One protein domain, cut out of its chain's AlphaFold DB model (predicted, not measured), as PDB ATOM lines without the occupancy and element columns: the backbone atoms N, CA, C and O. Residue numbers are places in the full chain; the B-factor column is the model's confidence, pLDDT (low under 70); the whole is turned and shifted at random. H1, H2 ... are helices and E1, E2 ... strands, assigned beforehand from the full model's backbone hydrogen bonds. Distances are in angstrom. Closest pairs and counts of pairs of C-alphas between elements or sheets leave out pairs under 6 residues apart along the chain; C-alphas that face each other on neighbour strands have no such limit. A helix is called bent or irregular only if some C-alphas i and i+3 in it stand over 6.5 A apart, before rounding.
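AT A GLANCE: This is residues 3 to 66 of the 67 residues of an uncharacterized protein of uncultured Truepera sp (UniProt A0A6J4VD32). The model is a loose string of small parts, with a two-strand hairpin, E1 and E2, at one end and a helical hairpin, H2 and H3, at the other. Between them lie the short helix H1 and a second two-strand hairpin, E3 and E4, and residues 4 to 10, of which 8 to 10 belong to E2, stick out free of the rest. The printed part has 64 residues with three named helices and four named strands, in the order E1, E2, H1, E3, E4, H2, H3; each sheet has two antiparallel strands, and the class is mixed, helices and strands. The whole is loose, with a radius of gyration of the C-alphas of 13.7 A and spans of 39 by 28 by 21 A.

HOW THE PARTS SIT: E1, residues 3 to 5, and E2, residues 8 to 10, form a hairpin of antiparallel strands at 145 degrees; N 8 and O 5 are 2.8 A apart, within hydrogen-bond range. After E2, residues 13 to 14 pair with residues 17 to 18, antiparallel. H1, residues 19 to 23, follows. E3, residues 27 to 29, and E4, residues 32 to 34, form an antiparallel hairpin at 132 degrees, with N 27 and O 34 2.9 A apart and N 34 and O 27 2.8 A apart, within hydrogen-bond range. The closest C-alphas of H1 and E4, those of Ile 23 and Pro 33, are 6.8 A apart. H1 is close to but not clearly touching H2, residues 37 to 47; their closest C-alphas, those of Ile 22 and Asp 39, are 7.7 A apart. H2 and H3, residues 50 to 65, touch as a helical hairpin, their closest C-alphas, those of Arg 44 and Asp 52, 6.4 A apart. They run opposite ways at a tilt of 36 degrees, only just steep. E1 is apart from H1, H2 and H3. In H1 and H2 every O i to N i+4 pair is within hydrogen-bond range; in H3, 8 of 12 are.

IN THESE COORDINATES: E1 begins at C-alpha 3, (23.395, -9.676, -50.040). E1 is 6.1 A long, E2 6.8 A, H1 6.2 A, E3 6.3 A and E4 6.2 A. H2 is 15.4 A long and begins at C-alpha 37, (-0.941, -3.680, -39.704). H3 is 24.7 A long and ends at C-alpha 65, (-10.986, 0.623, -32.664). H3 is irregular, with C-alphas 51 and 54 7.1 A apart, and has a kink of 32 degrees near residue 58.

THE WHOLE: The two C-alphas farthest apart, those of Ala 5 and Glu 65, are 42.1 A apart. The printed part has no cut. The link from E2 to H1, 8 residues, is short, and the other links are tight. The mean pLDDT of the printed part is 82.4; residue 8 and residues 12 to 17 are under 70.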
ATOM      1  N   HIS A   3      23.356 -10.475 -48.817       80.00
ATOM      2  CA  HIS A   3      23.395  -9.676 -50.040       80.00
ATOM      3  C   HIS A   3      23.449 -10.603 -51.259       80.00
ATOM      4  O   HIS A   3      24.335 -11.457 -51.327       80.00
ATOM      5  N   ILE A   4      22.510 -10.467 -52.202       84.62
ATOM      6  CA  ILE A   4      22.387 -11.391 -53.352       84.62
ATOM      7  C   ILE A   4      22.735 -10.718 -54.680       84.62
ATOM      8  O   ILE A   4      23.305 -11.358 -55.563       84.62
ATOM      9  N   ALA A   5      22.429  -9.432 -54.828       78.06
ATOM     10  CA  ALA A   5      22.772  -8.640 -56.004       78.06
ATOM     11  C   ALA A   5      22.800  -7.147 -55.635       78.06
ATOM     12  O   ALA A   5      22.274  -6.779 -54.584       78.06
ATOM     13  N   PRO A   6      23.346  -6.260 -56.489       86.88
ATOM     14  CA  PRO A   6      23.259  -4.823 -56.258       86.88
ATOM     15  C   PRO A   6      21.801  -4.398 -56.022       86.88
ATOM     16  O   PRO A   6      20.943  -4.610 -56.878       86.88
ATOM     17  N   ASN A   7      21.537  -3.797 -54.859       77.69
ATOM     18  CA  ASN A   7      20.207  -3.396 -54.369       77.69
ATOM     19  C   ASN A   7      19.239  -4.541 -54.002       77.69
ATOM     20  O   ASN A   7      18.045  -4.286 -53.846       77.69
ATOM     21  N   LEU A   8      19.721  -5.779 -53.853       69.25
ATOM     22  CA  LEU A   8      18.920  -6.919 -53.409       69.25
ATOM     23  C   LEU A   8      19.531  -7.565 -52.164       69.25
ATOM     24  O   LEU A   8      20.565  -8.236 -52.229       69.25
ATOM     25  N   ASP A   9      18.821  -7.416 -51.052       74.25
ATOM     26  CA  ASP A   9      19.141  -8.033 -49.772       74.25
ATOM     27  C   ASP A   9      18.026  -9.002 -49.373       74.25
ATOM     28  O   ASP A   9      16.847  -8.643 -49.368       74.25
ATOM     29  N   ILE A  10      18.396 -10.231 -49.009       75.00
ATOM     30  CA  ILE A  10      17.488 -11.178 -48.362       75.00
ATOM     31  C   ILE A  10      17.598 -11.015 -46.850       75.00
ATOM     32  O   ILE A  10      18.678 -11.115 -46.260       75.00
ATOM     33  N   PHE A  11      16.451 -10.811 -46.214       72.94
ATOM     34  CA  PHE A  11      16.301 -10.861 -44.769       72.94
ATOM     35  C   PHE A  11      15.590 -12.165 -44.416       72.94
ATOM     36  O   PHE A  11      14.422 -12.351 -44.731       72.94
ATOM     37  N   ASP A  12      16.325 -13.065 -43.777       66.94
ATOM     38  CA  ASP A  12      15.915 -14.399 -43.326       66.94
ATOM     39  C   ASP A  12      15.179 -14.380 -41.978       66.94
ATOM     40  O   ASP A  12      14.942 -15.411 -41.360       66.94
ATOM     41  N   GLY A  13      14.817 -13.193 -41.501       65.38
ATOM     42  CA  GLY A  13      14.097 -13.048 -40.256       65.38
ATOM     43  C   GLY A  13      13.641 -11.625 -40.007       65.38
ATOM     44  O   GLY A  13      14.179 -10.647 -40.536       65.38
ATOM     45  N   TRP A  14      12.650 -11.527 -39.136       67.81
ATOM     46  CA  TRP A  14      12.066 -10.283 -38.679       67.81
ATOM     47  C   TRP A  14      12.142 -10.277 -37.147       67.81
ATOM     48  O   TRP A  14      11.304 -10.852 -36.464       67.81
ATOM     49  N   LEU A  15      13.179  -9.642 -36.587       62.09
ATOM     50  CA  LEU A  15      13.450  -9.612 -35.135       62.09
ATOM     51  C   LEU A  15      13.611 -10.997 -34.483       62.09
ATOM     52  O   LEU A  15      13.116 -11.239 -33.387       62.09
ATOM     53  N   GLY A  16      14.316 -11.913 -35.150       63.69
ATOM     54  CA  GLY A  16      14.537 -13.269 -34.636       63.69
ATOM     55  C   GLY A  16      13.319 -14.187 -34.761       63.69
ATOM     56  O   GLY A  16      13.419 -15.359 -34.412       63.69
ATOM     57  N   LEU A  17      12.199 -13.677 -35.286       64.31
ATOM     58  CA  LEU A  17      11.114 -14.497 -35.803       64.31
ATOM     59  C   LEU A  17      11.433 -14.908 -37.235       64.31
ATOM     60  O   LEU A  17      11.980 -14.121 -38.014       64.31
ATOM     61  N   ASP A  18      11.048 -16.136 -37.555       73.19
ATOM     62  CA  ASP A  18      11.077 -16.659 -38.910       73.19
ATOM     63  C   ASP A  18      10.215 -15.772 -39.820       73.19
ATOM     64  O   ASP A  18       9.038 -15.519 -39.534       73.19
ATOM     65  N   ALA A  19      10.814 -15.263 -40.898       73.56
ATOM     66  CA  ALA A  19      10.117 -14.425 -41.867       73.56
ATOM     67  C   ALA A  19       8.929 -15.171 -42.496       73.56
ATOM     68  O   ALA A  19       7.904 -14.543 -42.787       73.56
ATOM     69  N   ASP A  20       9.014 -16.500 -42.606       77.81
ATOM     70  CA  ASP A  20       7.938 -17.335 -43.135       77.81
ATOM     71  C   ASP A  20       6.681 -17.255 -42.264       77.81
ATOM     72  O   ASP A  20       5.571 -17.242 -42.793       77.81
ATOM     73  N   ALA A  21       6.818 -17.093 -40.944       76.38
ATOM     74  CA  ALA A  21       5.670 -16.966 -40.046       76.38
ATOM     75  C   ALA A  21       4.874 -15.669 -40.289       76.38
ATOM     76  O   ALA A  21       3.649 -15.657 -40.148       76.38
ATOM     77  N   ILE A  22       5.552 -14.584 -40.678       75.94
ATOM     78  CA  ILE A  22       4.911 -13.304 -41.022       75.94
ATOM     79  C   ILE A  22       4.336 -13.365 -42.439       75.94
ATOM     80  O   ILE A  22       3.198 -12.953 -42.659       75.94
ATOM     81  N   ILE A  23       5.085 -13.926 -43.392       82.00
ATOM     82  CA  ILE A  23       4.640 -14.077 -44.784       82.00
ATOM     83  C   ILE A  23       3.413 -14.992 -44.880       82.00
ATOM     84  O   ILE A  23       2.487 -14.679 -45.623       82.00
ATOM     85  N   CYS A  24       3.352 -16.077 -44.103       84.50
ATOM     86  CA  CYS A  24       2.192 -16.976 -44.069       84.50
ATOM     87  C   CYS A  24       0.900 -16.276 -43.632       84.50
ATOM     88  O   CYS A  24      -0.188 -16.717 -43.999       84.50
ATOM     89  N   ARG A  25       1.009 -15.207 -42.837       83.44
ATOM     90  CA  ARG A  25      -0.130 -14.415 -42.363       83.44
ATOM     91  C   ARG A  25      -0.398 -13.196 -43.242       83.44
ATOM     92  O   ARG A  25      -1.365 -12.498 -42.991       83.44
ATOM     93  N   ALA A  26       0.441 -12.916 -44.235       87.25
ATOM     94  CA  ALA A  26       0.287 -11.747 -45.084       87.25
ATOM     95  C   ALA A  26      -0.943 -11.870 -45.996       87.25
ATOM     96  O   ALA A  26      -1.225 -12.926 -46.568       87.25
ATOM     97  N   GLU A  27      -1.637 -10.755 -46.190       91.75
ATOM     98  CA  GLU A  27      -2.720 -10.641 -47.158       91.75
ATOM     99  C   GLU A  27      -2.144 -10.362 -48.552       91.75
ATOM    100  O   GLU A  27      -1.193  -9.597 -48.699       91.75
ATOM    101  N   ARG A  28      -2.708 -10.967 -49.603       91.12
ATOM    102  CA  ARG A  28      -2.302 -10.664 -50.983       91.12
ATOM    103  C   ARG A  28      -3.091  -9.477 -51.527       91.12
ATOM    104  O   ARG A  28      -4.280  -9.614 -51.795       91.12
ATOM    105  N   ILE A  29      -2.405  -8.369 -51.787       91.00
ATOM    106  CA  ILE A  29      -2.963  -7.171 -52.431       91.00
ATOM    107  C   ILE A  29      -2.190  -6.945 -53.731       91.00
ATOM    108  O   ILE A  29      -0.962  -6.912 -53.719       91.00
ATOM    109  N   ASP A  30      -2.890  -6.875 -54.867       92.69
ATOM    110  CA  ASP A  30      -2.288  -6.745 -56.209       92.69
ATOM    111  C   ASP A  30      -1.181  -7.780 -56.502       92.69
ATOM    112  O   ASP A  30      -0.187  -7.518 -57.176       92.69
ATOM    113  N   GLY A  31      -1.348  -8.993 -55.965       88.88
ATOM    114  CA  GLY A  31      -0.395 -10.094 -56.119       88.88
ATOM    115  C   GLY A  31       0.829 -10.028 -55.199       88.88
ATOM    116  O   GLY A  31       1.615 -10.978 -55.193       88.88
ATOM    117  N   LEU A  32       0.969  -8.976 -54.390       85.88
ATOM    118  CA  LEU A  32       2.052  -8.814 -53.423       85.88
ATOM    119  C   LEU A  32       1.598  -9.229 -52.013       85.88
ATOM    120  O   LEU A  32       0.489  -8.878 -51.610       85.88
ATOM    121  N   PRO A  33       2.427  -9.962 -51.245       88.25
ATOM    122  CA  PRO A  33       2.139 -10.248 -49.845       88.25
ATOM    123  C   PRO A  33       2.375  -8.995 -48.993       88.25
ATOM    124  O   PRO A  33       3.491  -8.476 -48.924       88.25
ATOM    125  N   ILE A  34       1.328  -8.523 -48.326       88.75
ATOM    126  CA  ILE A  34       1.336  -7.364 -47.438       88.75
ATOM    127  C   ILE A  34       1.080  -7.846 -46.008       88.75
ATOM    128  O   ILE A  34       0.061  -8.467 -45.716       88.75
ATOM    129  N   ALA A  35       2.024  -7.579 -45.104       87.94
ATOM    130  CA  ALA A  35       1.875  -7.934 -43.694       87.94
ATOM    131  C   ALA A  35       0.715  -7.160 -43.049       87.94
ATOM    132  O   ALA A  35       0.494  -5.984 -43.360       87.94
ATOM    133  N   HIS A  36       0.016  -7.790 -42.101       87.44
ATOM    134  CA  HIS A  36      -1.036  -7.113 -41.352       87.44
ATOM    135  C   HIS A  36      -0.485  -5.931 -40.552       87.44
ATOM    136  O   HIS A  36       0.633  -5.945 -40.026       87.44
ATOM    137  N   LEU A  37      -1.319  -4.903 -40.403       87.88
ATOM    138  CA  LEU A  37      -0.941  -3.680 -39.704       87.88
ATOM    139  C   LEU A  37      -0.573  -3.923 -38.233       87.88
ATOM    140  O   LEU A  37       0.301  -3.239 -37.703       87.88
ATOM    141  N   SER A  38      -1.194  -4.913 -37.588       86.19
ATOM    142  CA  SER A  38      -0.881  -5.339 -36.220       86.19
ATOM    143  C   SER A  38       0.539  -5.899 -36.092       86.19
ATOM    144  O   SER A  38       1.261  -5.514 -35.169       86.19
ATOM    145  N   ASP A  39       0.981  -6.724 -37.046       84.81
ATOM    146  CA  ASP A  39       2.347  -7.260 -37.083       84.81
ATOM    147  C   ASP A  39       3.369  -6.126 -37.323       84.81
ATOM    148  O   ASP A  39       4.412  -6.053 -36.665       84.81
ATOM    149  N   VAL A  40       3.036  -5.159 -38.191       84.62
ATOM    150  CA  VAL A  40       3.860  -3.959 -38.437       84.62
ATOM    151  C   VAL A  40       3.932  -3.047 -37.205       84.62
ATOM    152  O   VAL A  40       4.997  -2.499 -36.902       84.62
ATOM    153  N   ALA A  41       2.832  -2.863 -36.478       85.94
ATOM    154  CA  ALA A  41       2.818  -2.065 -35.254       85.94
ATOM    155  C   ALA A  41       3.644  -2.734 -34.143       85.94
ATOM    156  O   ALA A  41       4.463  -2.068 -33.504       85.94
ATOM    157  N   ALA A  42       3.508  -4.054 -33.969       83.44
ATOM    158  CA  ALA A  42       4.321  -4.827 -33.032       83.44
ATOM    159  C   ALA A  42       5.823  -4.712 -33.352       83.44
ATOM    160  O   ALA A  42       6.633  -4.475 -32.450       83.44
ATOM    161  N   TYR A  43       6.191  -4.778 -34.637       81.94
ATOM    162  CA  TYR A  43       7.565  -4.568 -35.096       81.94
ATOM    163  C   TYR A  43       8.135  -3.211 -34.688       81.94
ATOM    164  O   TYR A  43       9.230  -3.126 -34.125       81.94
ATOM    165  N   ARG A  44       7.400  -2.135 -34.982       84.62
ATOM    166  CA  ARG A  44       7.866  -0.775 -34.697       84.62
ATOM    167  C   ARG A  44       7.971  -0.529 -33.192       84.62
ATOM    168  O   ARG A  44       8.953   0.076 -32.753       84.62
ATOM    169  N   ARG A  45       7.037  -1.073 -32.401       84.69
ATOM    170  CA  ARG A  45       7.074  -0.989 -30.935       84.69
ATOM    171  C   ARG A  45       8.330  -1.647 -30.373       84.69
ATOM    172  O   ARG A  45       9.002  -1.038 -29.546       84.69
ATOM    173  N   LEU A  46       8.682  -2.839 -30.859       82.62
ATOM    174  CA  LEU A  46       9.880  -3.551 -30.409       82.62
ATOM    175  C   LEU A  46      11.174  -2.809 -30.782       82.62
ATOM    176  O   LEU A  46      12.106  -2.743 -29.986       82.62
ATOM    177  N   LEU A  47      11.229  -2.210 -31.973       82.81
ATOM    178  CA  LEU A  47      12.391  -1.434 -32.408       82.81
ATOM    179  C   LEU A  47      12.552  -0.091 -31.691       82.81
ATOM    180  O   LEU A  47      13.668   0.427 -31.644       82.81
ATOM    181  N   ASN A  48      11.452   0.488 -31.204       83.62
ATOM    182  CA  ASN A  48      11.401   1.750 -30.465       83.62
ATOM    183  C   ASN A  48      12.278   2.865 -31.073       83.62
ATOM    184  O   ASN A  48      12.982   3.605 -30.379       83.62
ATOM    185  N   ARG A  49      12.290   2.971 -32.408       85.75
ATOM    186  CA  ARG A  49      13.123   3.960 -33.096       85.75
ATOM    187  C   ARG A  49      12.465   5.334 -32.980       85.75
ATOM    188  O   ARG A  49      11.258   5.441 -33.191       85.75
ATOM    189  N   PRO A  50      13.233   6.420 -32.778       89.50
ATOM    190  CA  PRO A  50      12.670   7.769 -32.679       89.50
ATOM    191  C   PRO A  50      11.777   8.164 -33.864       89.50
ATOM    192  O   PRO A  50      10.760   8.824 -33.675       89.50
ATOM    193  N   LYS A  51      12.115   7.702 -35.078       87.00
ATOM    194  CA  LYS A  51      11.337   7.955 -36.302       87.00
ATOM    195  C   LYS A  51       9.963   7.275 -36.334       87.00
ATOM    196  O   LYS A  51       9.128   7.645 -37.150       87.00
ATOM    197  N   ASP A  52       9.736   6.279 -35.482       89.19
ATOM    198  CA  ASP A  52       8.498   5.498 -35.456       89.19
ATOM    199  C   ASP A  52       7.464   6.046 -34.467       89.19
ATOM    200  O   ASP A  52       6.309   5.634 -34.514       89.19
ATOM    201  N   ARG A  53       7.830   7.032 -33.636       87.31
ATOM    202  CA  ARG A  53       6.936   7.619 -32.626       87.31
ATOM    203  C   ARG A  53       5.629   8.146 -33.227       87.31
ATOM    204  O   ARG A  53       4.559   7.767 -32.770       87.31
ATOM    205  N   LEU A  54       5.720   8.926 -34.308       88.62
ATOM    206  CA  LEU A  54       4.539   9.453 -35.000       88.62
ATOM    207  C   LEU A  54       3.681   8.336 -35.617       88.62
ATOM    208  O   LEU A  54       2.466   8.472 -35.730       88.62
ATOM    209  N   HIS A  55       4.303   7.226 -36.028       87.50
ATOM    210  CA  HIS A  55       3.562   6.071 -36.524       87.50
ATOM    211  C   HIS A  55       2.801   5.387 -35.384       87.50
ATOM    212  O   HIS A  55       1.631   5.078 -35.569       87.50
ATOM    213  N   HIS A  56       3.401   5.205 -34.204       86.94
ATOM    214  CA  HIS A  56       2.705   4.625 -33.044       86.94
ATOM    215  C   HIS A  56       1.504   5.466 -32.610       86.94
ATOM    216  O   HIS A  56       0.413   4.924 -32.460       86.94
ATOM    217  N   GLU A  57       1.678   6.787 -32.509       89.25
ATOM    218  CA  GLU A  57       0.610   7.723 -32.120       89.25
ATOM    219  C   GLU A  57      -0.634   7.626 -33.018       89.25
ATOM    220  O   GLU A  57      -1.745   7.883 -32.564       89.25
ATOM    221  N   ARG A  58      -0.460   7.243 -34.288       87.62
ATOM    222  CA  ARG A  58      -1.557   7.108 -35.259       87.62
ATOM    223  C   ARG A  58      -2.083   5.680 -35.382       87.62
ATOM    224  O   ARG A  58      -3.276   5.489 -35.579       87.62
ATOM    225  N   LEU A  59      -1.197   4.689 -35.311       87.06
ATOM    226  CA  LEU A  59      -1.541   3.286 -35.537       87.06
ATOM    227  C   LEU A  59      -2.205   2.645 -34.319       87.06
ATOM    228  O   LEU A  59      -3.099   1.824 -34.490       87.06
ATOM    229  N   GLU A  60      -1.788   2.998 -33.103       84.88
ATOM    230  CA  GLU A  60      -2.316   2.364 -31.890       84.88
ATOM    231  C   GLU A  60      -3.812   2.638 -31.658       84.88
ATOM    232  O   GLU A  60      -4.535   1.668 -31.426       84.88
ATOM    233  N   PRO A  61      -4.323   3.883 -31.786       88.50
ATOM    234  CA  PRO A  61      -5.759   4.142 -31.664       88.50
ATOM    235  C   PRO A  61      -6.573   3.402 -32.728       88.50
ATOM    236  O   PRO A  61      -7.560   2.747 -32.410       88.50
ATOM    237  N   TYR A  62      -6.105   3.430 -33.981       88.88
ATOM    238  CA  TYR A  62      -6.767   2.745 -35.089       88.88
ATOM    239  C   TYR A  62      -6.892   1.235 -34.840       88.88
ATOM    240  O   TYR A  62      -7.944   0.650 -35.086       88.88
ATOM    241  N   LEU A  63      -5.837   0.600 -34.325       86.50
ATOM    242  CA  LEU A  63      -5.856  -0.831 -34.024       86.50
ATOM    243  C   LEU A  63      -6.798  -1.170 -32.861       86.50
ATOM    244  O   LEU A  63      -7.458  -2.200 -32.919       86.50
ATOM    245  N   LEU A  64      -6.900  -0.319 -31.835       84.56
ATOM    246  CA  LEU A  64      -7.848  -0.511 -30.727       84.56
ATOM    247  C   LEU A  64      -9.316  -0.404 -31.166       84.56
ATOM    248  O   LEU A  64     -10.164  -1.098 -30.620       84.56
ATOM    249  N   GLU A  65      -9.620   0.445 -32.146       86.25
ATOM    250  CA  GLU A  65     -10.986   0.623 -32.664       86.25
ATOM    251  C   GLU A  65     -11.419  -0.483 -33.641       86.25
ATOM    252  O   GLU A  65     -12.613  -0.659 -33.874       86.25
ATOM    253  N   ASN A  66     -10.462  -1.216 -34.220       75.75
ATOM    254  CA  ASN A  66     -10.691  -2.181 -35.302       75.75
ATOM    255  C   ASN A  66     -10.140  -3.585 -34.974       75.75
ATOM    256  O   ASN A  66      -9.740  -4.311 -35.888       75.75
TER     257      ASN A  66